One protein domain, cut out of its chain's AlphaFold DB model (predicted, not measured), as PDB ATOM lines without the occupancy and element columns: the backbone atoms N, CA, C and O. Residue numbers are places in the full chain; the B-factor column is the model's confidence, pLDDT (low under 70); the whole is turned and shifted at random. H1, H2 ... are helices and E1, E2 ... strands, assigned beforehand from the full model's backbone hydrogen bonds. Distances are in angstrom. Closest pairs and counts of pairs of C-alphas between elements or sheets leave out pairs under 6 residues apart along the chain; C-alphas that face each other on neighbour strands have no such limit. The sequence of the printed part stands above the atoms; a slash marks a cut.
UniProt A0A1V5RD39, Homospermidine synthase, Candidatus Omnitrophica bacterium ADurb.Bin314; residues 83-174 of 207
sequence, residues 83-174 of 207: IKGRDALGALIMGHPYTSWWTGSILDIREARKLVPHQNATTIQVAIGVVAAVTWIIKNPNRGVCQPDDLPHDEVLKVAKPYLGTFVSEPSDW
ATOM      1  N   ILE A  83     -27.941  30.176  49.673       96.75
ATOM      2  CA  ILE A  83     -29.050  29.282  49.289       96.75
ATOM      3  C   ILE A  83     -29.118  29.005  47.775       96.75
ATOM      4  O   ILE A  83     -29.578  27.943  47.353       96.75
ATOM      5  N   LYS A  84     -28.683  29.963  46.948       96.81
ATOM      6  CA  LYS A  84     -28.649  29.892  45.478       96.81
ATOM      7  C   LYS A  84     -27.717  30.969  44.926       96.81
ATOM      8  O   LYS A  84     -27.466  31.957  45.611       96.81
ATOM      9  N   GLY A  85     -27.284  30.811  43.680       96.31
ATOM     10  CA  GLY A  85     -26.466  31.797  42.979       96.31
ATOM     11  C   GLY A  85     -25.259  31.160  42.306       96.31
ATOM     12  O   GLY A  85     -24.957  29.985  42.517       96.31
ATOM     13  N   ARG A  86     -24.576  31.957  41.494       97.00
ATOM     14  CA  ARG A  86     -23.410  31.546  40.717       97.00
ATOM     15  C   ARG A  86     -22.375  32.657  40.709       97.00
ATOM     16  O   ARG A  86     -22.751  33.825  40.794       97.00
ATOM     17  N   ASP A  87     -21.115  32.282  40.566       98.00
ATOM     18  CA  ASP A  87     -20.027  33.215  40.296       98.00
ATOM     19  C   ASP A  87     -19.671  33.148  38.806       98.00
ATOM     20  O   ASP A  87     -19.334  32.078  38.287       98.00
ATOM     21  N   ALA A  88     -19.832  34.273  38.109       98.06
ATOM     22  CA  ALA A  88     -19.531  34.422  36.691       98.06
ATOM     23  C   ALA A  88     -18.265  35.273  36.538       98.06
ATOM     24  O   ALA A  88     -18.322  36.503  36.595       98.06
ATOM     25  N   LEU A  89     -17.136  34.606  36.311       98.12
ATOM     26  CA  LEU A  89     -15.812  35.212  36.241       98.12
ATOM     27  C   LEU A  89     -15.178  34.930  34.881       98.12
ATOM     28  O   LEU A  89     -14.973  33.778  34.494       98.12
ATOM     29  N   GLY A  90     -14.836  35.990  34.154       97.88
ATOM     30  CA  GLY A  90     -14.270  35.875  32.818       97.88
ATOM     31  C   GLY A  90     -13.748  37.193  32.268       97.88
ATOM     32  O   GLY A  90     -13.790  38.228  32.933       97.88
ATOM     33  N   ALA A  91     -13.266  37.139  31.032       98.12
ATOM     34  CA  ALA A  91     -12.795  38.290  30.281       98.12
ATOM     35  C   ALA A  91     -13.818  38.675  29.208       98.12
ATOM     36  O   ALA A  91     -14.252  37.822  28.433       98.12
ATOM     37  N   LEU A  92     -14.156  39.967  29.144       98.31
ATOM     38  CA  LEU A  92     -14.924  40.570  28.056       98.31
ATOM     39  C   LEU A  92     -13.966  41.324  27.127       98.31
ATOM     40  O   LEU A  92     -13.452  42.387  27.478       98.31
ATOM     41  N   ILE A  93     -13.717  40.767  25.946       98.12
ATOM     42  CA  ILE A  93     -12.889  41.360  24.895       98.12
ATOM     43  C   ILE A  93     -13.803  42.137  23.948       98.12
ATOM     44  O   ILE A  93     -14.898  41.688  23.630       98.12
ATOM     45  N   MET A  94     -13.385  43.327  23.525       97.44
ATOM     46  CA  MET A  94     -14.229  44.265  22.782       97.44
ATOM     47  C   MET A  94     -13.447  44.959  21.671       97.44
ATOM     48  O   MET A  94     -12.219  45.024  21.709       97.44
ATOM     49  N   GLY A  95     -14.159  45.512  20.690       94.44
ATOM     50  CA  GLY A  95     -13.560  46.347  19.643       94.44
ATOM     51  C   GLY A  95     -13.055  45.605  18.409       94.44
ATOM     52  O   GLY A  95     -12.567  46.241  17.477       94.44
ATOM     53  N   HIS A  96     -13.214  44.285  18.364       95.00
ATOM     54  CA  HIS A  96     -12.969  43.465  17.176       95.00
ATOM     55  C   HIS A  96     -14.229  43.376  16.283       95.00
ATOM     56  O   HIS A  96     -15.316  43.767  16.713       95.00
ATOM     57  N   PRO A  97     -14.138  42.828  15.051       94.81
ATOM     58  CA  PRO A  97     -15.275  42.744  14.119       94.81
ATOM     59  C   PRO A  97     -16.513  41.990  14.630       94.81
ATOM     60  O   PRO A  97     -17.611  42.220  14.138       94.81
ATOM     61  N   TYR A  98     -16.356  41.124  15.635       92.94
ATOM     62  CA  TYR A  98     -17.472  40.437  16.308       92.94
ATOM     63  C   TYR A  98     -18.100  41.250  17.456       92.94
ATOM     64  O   TYR A  98     -18.826  40.691  18.267       92.94
ATOM     65  N   THR A  99     -17.846  42.561  17.522       95.12
ATOM     66  CA  THR A  99     -18.324  43.489  18.563       95.12
ATOM     67  C   THR A  99     -17.698  43.231  19.933       95.12
ATOM     68  O   THR A  99     -16.790  43.967  20.333       95.12
ATOM     69  N   SER A 100     -18.155  42.193  20.633       96.94
ATOM     70  CA  SER A 100     -17.614  41.766  21.918       96.94
ATOM     71  C   SER A 100     -17.617  40.243  22.048       96.94
ATOM     72  O   SER A 100     -18.371  39.546  21.368       96.94
ATOM     73  N   TRP A 101     -16.744  39.720  22.902       98.19
ATOM     74  CA  TRP A 101     -16.586  38.296  23.165       98.19
ATOM     75  C   TRP A 101     -16.349  38.073  24.647       98.19
ATOM     76  O   TRP A 101     -15.436  38.672  25.218       98.19
ATOM     77  N   TRP A 102     -17.128  37.194  25.268       98.44
ATOM     78  CA  TRP A 102     -16.900  36.808  26.656       98.44
ATOM     79  C   TRP A 102     -16.373  35.387  26.736       98.44
ATOM     80  O   TRP A 102     -16.882  34.490  26.066       98.44
ATOM     81  N   THR A 103     -15.366  35.176  27.577       98.19
ATOM     82  CA  THR A 103     -14.846  33.842  27.884       98.19
ATOM     83  C   THR A 103     -14.547  33.703  29.369       98.19
ATOM     84  O   THR A 103     -13.920  34.581  29.962       98.19
ATOM     85  N   GLY A 104     -14.944  32.587  29.977       98.12
ATOM     86  CA  GLY A 104     -14.749  32.382  31.408       98.12
ATOM     87  C   GLY A 104     -15.610  31.288  32.022       98.12
ATOM     88  O   GLY A 104     -16.240  30.488  31.334       98.12
ATOM     89  N   SER A 105     -15.614  31.269  33.349       98.38
ATOM     90  CA  SER A 105     -16.301  30.298  34.191       98.38
ATOM     91  C   SER A 105     -17.608  30.871  34.724       98.38
ATOM     92  O   SER A 105     -17.657  32.010  35.183       98.38
ATOM     93  N   ILE A 106     -18.655  30.054  34.708       98.12
ATOM     94  CA  ILE A 106     -19.886  30.285  35.452       98.12
ATOM     95  C   ILE A 106     -20.101  29.069  36.348       98.12
ATOM     96  O   ILE A 106     -20.518  28.007  35.877       98.12
ATOM     97  N   LEU A 107     -19.800  29.225  37.636       98.31
ATOM     98  CA  LEU A 107     -19.884  28.149  38.617       98.31
ATOM     99  C   LEU A 107     -21.052  28.384  39.578       98.31
ATOM    100  O   LEU A 107     -21.083  29.372  40.311       98.31
ATOM    101  N   ASP A 108     -22.021  27.468  39.579       97.94
ATOM    102  CA  ASP A 108     -23.158  27.499  40.503       97.94
ATOM    103  C   ASP A 108     -22.760  26.988  41.896       97.94
ATOM    104  O   ASP A 108     -21.973  26.048  42.034       97.94
ATOM    105  N   ILE A 109     -23.348  27.562  42.950       98.00
ATOM    106  CA  ILE A 109     -23.086  27.158  44.340       98.00
ATOM    107  C   ILE A 109     -23.352  25.666  44.595       98.00
ATOM    108  O   ILE A 109     -22.642  25.028  45.372       98.00
ATOM    109  N   ARG A 110     -24.363  25.078  43.946       97.56
ATOM    110  CA  ARG A 110     -24.703  23.658  44.113       97.56
ATOM    111  C   ARG A 110     -23.640  22.763  43.495       97.56
ATOM    112  O   ARG A 110     -23.380  21.689  44.025       97.56
ATOM    113  N   GLU A 111     -23.050  23.188  42.385       97.75
ATOM    114  CA  GLU A 111     -21.944  22.478  41.748       97.75
ATOM    115  C   GLU A 111     -20.662  22.621  42.570       97.75
ATOM    116  O   GLU A 111     -20.038  21.612  42.893       97.75
ATOM    117  N   ALA A 112     -20.342  23.835  43.026       97.81
ATOM    118  CA  ALA A 112     -19.209  24.093  43.913       97.81
ATOM    119  C   ALA A 112     -19.222  23.183  45.156       97.81
ATOM    120  O   ALA A 112     -18.217  22.551  45.475       97.81
ATOM    121  N   ARG A 113     -20.387  23.026  45.801       97.31
ATOM    122  CA  ARG A 113     -20.554  22.163  46.985       97.31
ATOM    123  C   ARG A 113     -20.451  20.664  46.697       97.31
ATOM    124  O   ARG A 113     -20.152  19.904  47.613       97.31
ATOM    125  N   LYS A 114     -20.695  20.227  45.457       97.38
ATOM    126  CA  LYS A 114     -20.426  18.840  45.038       97.38
ATOM    127  C   LYS A 114     -18.929  18.592  44.860       97.38
ATOM    128  O   LYS A 114     -18.485  17.477  45.104       97.38
ATOM    129  N   LEU A 115     -18.176  19.610  44.434       96.88
ATOM    130  CA  LEU A 115     -16.723  19.534  44.273       96.88
ATOM    131  C   LEU A 115     -16.019  19.530  45.634       96.88
ATOM    132  O   LEU A 115     -15.216  18.642  45.904       96.88
ATOM    133  N   VAL A 116     -16.335  20.506  46.492       96.44
ATOM    134  CA  VAL A 116     -15.821  20.579  47.866       96.44
ATOM    135  C   VAL A 116     -16.944  21.036  48.806       96.44
ATOM    136  O   VAL A 116     -17.412  22.174  48.689       96.44
ATOM    137  N   PRO A 117     -17.384  20.187  49.755       95.75
ATOM    138  CA  PRO A 117     -18.401  20.556  50.734       95.75
ATOM    139  C   PRO A 117     -18.036  21.826  51.514       95.75
ATOM    140  O   PRO A 117     -16.866  22.080  51.797       95.75
ATOM    141  N   HIS A 118     -19.054  22.609  51.876       94.94
ATOM    142  CA  HIS A 118     -18.935  23.858  52.647       94.94
ATOM    143  C   HIS A 118     -18.154  24.999  51.971       94.94
ATOM    144  O   HIS A 118     -17.926  26.040  52.586       94.94
ATOM    145  N   GLN A 119     -17.764  24.846  50.701       96.56
ATOM    146  CA  GLN A 119     -17.112  25.902  49.927       96.56
ATOM    147  C   GLN A 119     -18.087  26.580  48.964       96.56
ATOM    148  O   GLN A 119     -19.013  25.961  48.435       96.56
ATOM    149  N   ASN A 120     -17.875  27.880  48.745       97.44
ATOM    150  CA  ASN A 120     -18.637  28.663  47.778       97.44
ATOM    151  C   ASN A 120     -17.955  28.675  46.395       97.44
ATOM    152  O   ASN A 120     -16.791  28.296  46.261       97.44
ATOM    153  N   ALA A 121     -18.689  29.100  45.362       97.94
ATOM    154  CA  ALA A 121     -18.202  29.109  43.980       97.94
ATOM    155  C   ALA A 121     -16.926  29.953  43.796       97.94
ATOM    156  O   ALA A 121     -15.971  29.483  43.179       97.94
ATOM    157  N   THR A 122     -16.876  31.140  44.404       97.75
ATOM    158  CA  THR A 122     -15.711  32.034  44.366       97.75
ATOM    159  C   THR A 122     -14.460  31.344  44.914       97.75
ATOM    160  O   THR A 122     -13.403  31.366  44.282       97.75
ATOM    161  N   THR A 123     -14.572  30.666  46.062       97.38
ATOM    162  CA  THR A 123     -13.452  29.939  46.672       97.38
ATOM    163  C   THR A 123     -12.950  28.826  45.763       97.38
ATOM    164  O   THR A 123     -11.739  28.687  45.601       97.38
ATOM    165  N   ILE A 124     -13.848  28.052  45.141       98.12
ATOM    166  CA  ILE A 124     -13.451  26.985  44.213       98.12
ATOM    167  C   ILE A 124     -12.672  27.554  43.025       98.12
ATOM    168  O   ILE A 124     -11.596  27.042  42.716       98.12
ATOM    169  N   GLN A 125     -13.169  28.625  42.395       98.31
ATOM    170  CA  GLN A 125     -12.518  29.257  41.241       98.31
ATOM    171  C   GLN A 125     -11.111  29.777  41.578       98.31
ATOM    172  O   GLN A 125     -10.182  29.596  40.789       98.31
ATOM    173  N   VAL A 126     -10.922  30.363  42.765       98.06
ATOM    174  CA  VAL A 126      -9.599  30.815  43.227       98.06
ATOM    175  C   VAL A 126      -8.691  29.626  43.549       98.06
ATOM    176  O   VAL A 126      -7.557  29.558  43.067       98.06
ATOM    177  N   ALA A 127      -9.181  28.670  44.341       98.06
ATOM    178  CA  ALA A 127      -8.393  27.533  44.806       98.06
ATOM    179  C   ALA A 127      -7.885  26.679  43.639       98.06
ATOM    180  O   ALA A 127      -6.715  26.289  43.625       98.06
ATOM    181  N   ILE A 128      -8.724  26.435  42.626       98.19
ATOM    182  CA  ILE A 128      -8.302  25.635  41.479       98.19
ATOM    183  C   ILE A 128      -7.242  26.344  40.627       98.19
ATOM    184  O   ILE A 128      -6.346  25.682  40.104       98.19
ATOM    185  N   GLY A 129      -7.271  27.679  40.545       97.81
ATOM    186  CA  GLY A 129      -6.207  28.455  39.906       97.81
ATOM    187  C   GLY A 129      -4.847  28.220  40.572       97.81
ATOM    188  O   GLY A 129      -3.851  27.981  39.888       97.81
ATOM    189  N   VAL A 130      -4.819  28.187  41.909       98.19
ATOM    190  CA  VAL A 130      -3.603  27.891  42.685       98.19
ATOM    191  C   VAL A 130      -3.131  26.455  42.452       98.19
ATOM    192  O   VAL A 130      -1.954  26.233  42.171       98.19
ATOM    193  N   VAL A 131      -4.033  25.470  42.510       98.25
ATOM    194  CA  VAL A 131      -3.696  24.053  42.273       98.25
ATOM    195  C   VAL A 131      -3.136  23.837  40.862       98.25
ATOM    196  O   VAL A 131      -2.142  23.125  40.689       98.25
ATOM    197  N   ALA A 132      -3.730  24.473  39.851       98.25
ATOM    198  CA  ALA A 132      -3.252  24.406  38.475       98.25
ATOM    199  C   ALA A 132      -1.851  25.020  38.326       98.25
ATOM    200  O   ALA A 132      -0.978  24.409  37.705       98.25
ATOM    201  N   ALA A 133      -1.601  26.171  38.959       97.75
ATOM    202  CA  ALA A 133      -0.281  26.795  38.975       97.75
ATOM    203  C   ALA A 133       0.770  25.906  39.660       97.75
ATOM    204  O   ALA A 133       1.829  25.661  39.088       97.75
ATOM    205  N   VAL A 134       0.471  25.347  40.838       98.06
ATOM    206  CA  VAL A 134       1.385  24.434  41.553       98.06
ATOM    207  C   VAL A 134       1.692  23.190  40.718       98.06
ATOM    208  O   VAL A 134       2.847  22.776  40.625       98.06
ATOM    209  N   THR A 135       0.686  22.628  40.045       97.88
ATOM    210  CA  THR A 135       0.874  21.483  39.142       97.88
ATOM    211  C   THR A 135       1.849  21.813  38.009       97.88
ATOM    212  O   THR A 135       2.677  20.977  37.639       97.88
ATOM    213  N   TRP A 136       1.775  23.030  37.461       98.12
ATOM    214  CA  TRP A 136       2.712  23.498  36.444       98.12
ATOM    215  C   TRP A 136       4.118  23.734  37.016       98.12
ATOM    216  O   TRP A 136       5.095  23.307  36.401       98.12
ATOM    217  N   ILE A 137       4.228  24.326  38.210       97.62
ATOM    218  CA  ILE A 137       5.507  24.594  38.895       97.62
ATOM    219  C   ILE A 137       6.279  23.297  39.153       97.62
ATOM    220  O   ILE A 137       7.471  23.235  38.869       97.62
ATOM    221  N   ILE A 138       5.613  22.238  39.623       97.75
ATOM    222  CA  ILE A 138       6.257  20.937  39.881       97.75
ATOM    223  C   ILE A 138       6.894  20.365  38.606       97.75
ATOM    224  O   ILE A 138       7.976  19.784  38.656       97.75
ATOM    225  N   LYS A 139       6.243  20.548  37.451       97.31
ATOM    226  CA  LYS A 139       6.757  20.102  36.146       97.31
ATOM    227  C   LYS A 139       7.835  21.029  35.580       97.31
ATOM    228  O   LYS A 139       8.609  20.605  34.727       97.31
ATOM    229  N   ASN A 140       7.887  22.276  36.045       97.50
ATOM    230  CA  ASN A 140       8.743  23.333  35.517       97.50
ATOM    231  C   ASN A 140       9.490  24.084  36.646       97.50
ATOM    232  O   ASN A 140       9.359  25.304  36.763       97.50
ATOM    233  N   PRO A 141      10.300  23.400  37.477       97.12
ATOM    234  CA  PRO A 141      10.819  23.974  38.724       97.12
ATOM    235  C   PRO A 141      11.857  25.093  38.530       97.12
ATOM    236  O   PRO A 141      12.066  25.905  39.423       97.12
ATOM    237  N   ASN A 142      12.497  25.170  37.358       97.62
ATOM    238  CA  ASN A 142      13.632  26.066  37.096       97.62
ATOM    239  C   ASN A 142      13.263  27.273  36.213       97.62
ATOM    240  O   ASN A 142      14.084  27.740  35.426       97.62
ATOM    241  N   ARG A 143      12.016  27.756  36.278       97.12
ATOM    242  CA  ARG A 143      11.518  28.859  35.428       97.12
ATOM    243  C   ARG A 143      11.698  30.258  36.022       97.12
ATOM    244  O   ARG A 143      11.433  31.236  35.332       97.12
ATOM    245  N   GLY A 144      12.192  30.355  37.256       96.62
ATOM    246  CA  GLY A 144      12.315  31.627  37.968       96.62
ATOM    247  C   GLY A 144      10.955  32.179  38.396       96.62
ATOM    248  O   GLY A 144      10.007  31.425  38.611       96.62
ATOM    249  N   VAL A 145      10.868  33.501  38.551       96.31
ATOM    250  CA  VAL A 145       9.611  34.177  38.887       96.31
ATOM    251  C   VAL A 145       8.765  34.302  37.624       96.31
ATOM    252  O   VAL A 145       9.215  34.879  36.637       96.31
ATOM    253  N   CYS A 146       7.542  33.782  37.672       96.31
ATOM    254  CA  CYS A 146       6.562  33.889  36.595       96.31
ATOM    255  C   CYS A 146       5.287  34.563  37.109       96.31
ATOM    256  O   CYS A 146       4.870  34.339  38.248       96.31
ATOM    257  N   GLN A 147       4.651  35.356  36.254       95.81
ATOM    258  CA  GLN A 147       3.282  35.833  36.421       95.81
ATOM    259  C   GLN A 147       2.298  34.861  35.752       95.81
ATOM    260  O   GLN A 147       2.711  34.059  34.914       95.81
ATOM    261  N   PRO A 148       0.988  34.922  36.064       96.00
ATOM    262  CA  PRO A 148      -0.013  34.106  35.374       96.00
ATOM    263  C   PRO A 148       0.043  34.237  33.844       96.00
ATOM    264  O   PRO A 148      -0.150  33.248  33.144       96.00
ATOM    265  N   ASP A 149       0.379  35.426  33.334       95.69
ATOM    266  CA  ASP A 149       0.524  35.726  31.903       95.69
ATOM    267  C   ASP A 149       1.713  35.018  31.217       95.69
ATOM    268  O   ASP A 149       1.794  34.983  29.984       95.69
ATOM    269  N   ASP A 150       2.640  34.455  32.000       95.88
ATOM    270  CA  ASP A 150       3.790  33.686  31.512       95.88
ATOM    271  C   ASP A 150       3.500  32.181  31.422       95.88
ATOM    272  O   ASP A 150       4.246  31.441  30.773       95.88
ATOM    273  N   LEU A 151       2.438  31.708  32.084       96.81
ATOM    274  CA  LEU A 151       2.095  30.292  32.128       96.81
ATOM    275  C   LEU A 151       1.323  29.876  30.860       96.81
ATOM    276  O   LEU A 151       0.474  30.619  30.361       96.81
ATOM    277  N   PRO A 152       1.552  28.657  30.336       96.69
ATOM    278  CA  PRO A 152       0.795  28.134  29.206       96.69
ATOM    279  C   PRO A 152      -0.663  27.882  29.609       96.69
ATOM    280  O   PRO A 152      -0.976  26.930  30.330       96.69
ATOM    281  N   HIS A 153      -1.564  28.737  29.118       96.06
ATOM    282  CA  HIS A 153      -2.981  28.711  29.491       96.06
ATOM    283  C   HIS A 153      -3.650  27.349  29.248       96.06
ATOM    284  O   HIS A 153      -4.461  26.934  30.068       96.06
ATOM    285  N   ASP A 154      -3.289  26.621  28.186       96.44
ATOM    286  CA  ASP A 154      -3.844  25.294  27.897       96.44
ATOM    287  C   ASP A 154      -3.522  24.264  28.987       96.44
ATOM    288  O   ASP A 154      -4.387  23.472  29.365       96.44
ATOM    289  N   GLU A 155      -2.308  24.282  29.544       96.88
ATOM    290  CA  GLU A 155      -1.928  23.369  30.628       96.88
ATOM    291  C   GLU A 155      -2.640  23.722  31.933       96.88
ATOM    292  O   GLU A 155      -3.163  22.837  32.615       96.88
ATOM    293  N   VAL A 156      -2.696  25.017  32.254       97.88
ATOM    294  CA  VAL A 156      -3.379  25.524  33.451       97.88
ATOM    295  C   VAL A 156      -4.872  25.205  33.377       97.88
ATOM    296  O   VAL A 156      -5.439  24.612  34.297       97.88
ATOM    297  N   LEU A 157      -5.516  25.520  32.252       97.56
ATOM    298  CA  LEU A 157      -6.940  25.272  32.045       97.56
ATOM    299  C   LEU A 157      -7.267  23.783  31.948       97.56
ATOM    300  O   LEU A 157      -8.355  23.397  32.361       97.56
ATOM    301  N   LYS A 158      -6.361  22.930  31.458       97.81
ATOM    302  CA  LYS A 158      -6.565  21.473  31.474       97.81
ATOM    303  C   LYS A 158      -6.754  20.938  32.894       97.81
ATOM    304  O   LYS A 158      -7.558  20.030  33.087       97.81
ATOM    305  N   VAL A 159      -6.040  21.498  33.872       98.06
ATOM    306  CA  VAL A 159      -6.208  21.151  35.292       98.06
ATOM    307  C   VAL A 159      -7.442  21.832  35.877       98.06
ATOM    308  O   VAL A 159      -8.187  21.202  36.623       98.06
ATOM    309  N   ALA A 160      -7.673  23.103  35.539       98.19
ATOM    310  CA  ALA A 160      -8.690  23.897  36.213       98.19
ATOM    311  C   ALA A 160     -10.122  23.672  35.717       98.19
ATOM    312  O   ALA A 160     -11.042  23.602  36.529       98.19
ATOM    313  N   LYS A 161     -10.327  23.521  34.401       97.44
ATOM    314  CA  LYS A 161     -11.655  23.444  33.763       97.44
ATOM    315  C   LYS A 161     -12.637  22.465  34.425       97.44
ATOM    316  O   LYS A 161     -13.787  22.866  34.576       97.44
ATOM    317  N   PRO A 162     -12.239  21.256  34.876       97.44
ATOM    318  CA  PRO A 162     -13.153  20.333  35.558       97.44
ATOM    319  C   PRO A 162     -13.810  20.876  36.838       97.44
ATOM    320  O   PRO A 162     -14.802  20.313  37.285       97.44
ATOM    321  N   TYR A 163     -13.277  21.951  37.425       98.25
ATOM    322  CA  TYR A 163     -13.784  22.569  38.654       98.25
ATOM    323  C   TYR A 163     -14.427  23.943  38.415       98.25
ATOM    324  O   TYR A 163     -14.852  24.601  39.362       98.25
ATOM    325  N   LEU A 164     -14.475  24.405  37.163       98.12
ATOM    326  CA  LEU A 164     -14.926  25.750  36.790       98.12
ATOM    327  C   LEU A 164     -16.382  25.784  36.304       98.12
ATOM    328  O   LEU A 164     -16.810  26.777  35.714       98.12
ATOM    329  N   GLY A 165     -17.147  24.720  36.542       97.25
ATOM    330  CA  GLY A 165     -18.543  24.632  36.132       97.25
ATOM    331  C   GLY A 165     -18.715  24.802  34.627       97.25
ATOM    332  O   GLY A 165     -17.980  24.219  33.826       97.25
ATOM    333  N   THR A 166     -19.677  25.632  34.223       97.25
ATOM    334  CA  THR A 166     -19.891  25.915  32.803       97.25
ATOM    335  C   THR A 166     -18.835  26.896  32.306       97.25
ATOM    336  O   THR A 166     -18.829  28.064  32.693       97.25
ATOM    337  N   PHE A 167     -17.954  26.437  31.418       96.88
ATOM    338  CA  PHE A 167     -16.963  27.294  30.772       96.88
ATOM    339  C   PHE A 167     -17.523  27.829  29.448       96.88
ATOM    340  O   PHE A 167     -17.644  27.080  28.478       96.88
ATOM    341  N   VAL A 168     -17.886  29.111  29.409       97.50
ATOM    342  CA  VAL A 168     -18.506  29.761  28.241       97.50
ATOM    343  C   VAL A 168     -17.441  30.496  27.431       97.50
ATOM    344  O   VAL A 168     -16.496  31.047  27.993       97.50
ATOM    345  N   SER A 169     -17.597  30.497  26.107       97.12
ATOM    346  CA  SER A 169     -16.830  31.315  25.168       97.12
ATOM    347  C   SER A 169     -17.745  31.665  23.998       97.12
ATOM    348  O   SER A 169     -17.999  30.816  23.142       97.12
ATOM    349  N   GLU A 170     -18.311  32.870  24.004       96.06
ATOM    350  CA  GLU A 170     -19.367  33.254  23.064       96.06
ATOM    351  C   GLU A 170     -19.276  34.728  22.637       96.06
ATOM    352  O   GLU A 170     -18.830  35.581  23.418       96.06
ATOM    353  N   PRO A 171     -19.699  35.050  21.399       96.44
ATOM    354  CA  PRO A 171     -19.840  36.430  20.966       96.44
ATOM    355  C   PRO A 171     -21.056  37.090  21.622       96.44
ATOM    356  O   PRO A 171     -22.056  36.441  21.926       96.44
ATOM    357  N   SER A 172     -21.001  38.412  21.752       95.19
ATOM    358  CA  SER A 172     -22.130  39.236  22.173       95.19
ATOM    359  C   SER A 172     -22.188  40.515  21.341       95.19
ATOM    360  O   SER A 172     -21.165  41.138  21.039       95.19
ATOM    361  N   ASP A 173     -23.402  40.933  20.985       94.88
ATOM    362  CA  ASP A 173     -23.657  42.208  20.307       94.88
ATOM    363  C   ASP A 173     -23.634  43.405  21.278       94.88
ATOM    364  O   ASP A 173     -23.957  44.539  20.903       94.88
ATOM    365  N   TRP A 174     -23.271  43.157  22.539       96.62
ATOM    366  CA  TRP A 174     -23.220  44.171  23.570       96.62
ATOM    367  C   TRP A 174     -22.163  45.240  23.273       96.62
ATOM    368  O   TRP A 174     -21.027  44.971  22.889       96.62
TER     369      TRP A 174
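AT A GLANCE: This is residues 83 to 174 of the 207 residues of the protein "Homospermidine synthase" of Candidatus Omnitrophica bacterium ADurb.Bin314 (UniProt A0A1V5RD39). A twisted three-strand sheet and a helical hairpin, H2 and H3, make the arms of a flat V, with short H1 at the corner. The 92 printed residues, mixed in class, run E1 E2 H1 H2 H3 E3; the sheet's order is E1 E2 E3, antiparallel. It is only just loose, close to compact: radius of gyration of the C-alphas 15.1 A, spans 44 by 39 by 17 A.

HOW THE PARTS SIT: E1, residues 86 to 94, and E2, residues 100 to 108, form a hairpin; N 89 and O 105, 2.9 A apart, are within hydrogen-bond range. E3, residues 166 to 172, is E2's other neighbour; N 104 and O 168, 3.0 A apart, are within range. H1, residues 109 to 115, touches H2, residues 121 to 139, at residues 121 to 124 alone; the closest C-alphas, of Ala 112 and Ala 121, are 5.1 A apart. H2 touches H3, residues 153 to 163, at a steep tilt of 43 degrees, opposite ways; the closest C-alphas, of Ala 132 and Val 156, are 5.1 A apart. The helices only graze the sheet. O i to N i+4 pairs are within range throughout H1, 14 of 15 in H2 and 5 of 7 in H3.

IN THESE COORDINATES: E1 (23.8 A) begins at C-alpha 86 (-23.410, 31.546, 40.717); E3 ends at C-alpha 172 (-22.130, 39.236, 22.173). H2 is 27.7 A long.

THE WHOLE: The printed part has no cut. The link H2 to H3 is long. No printed residue is under 70 in pLDDT.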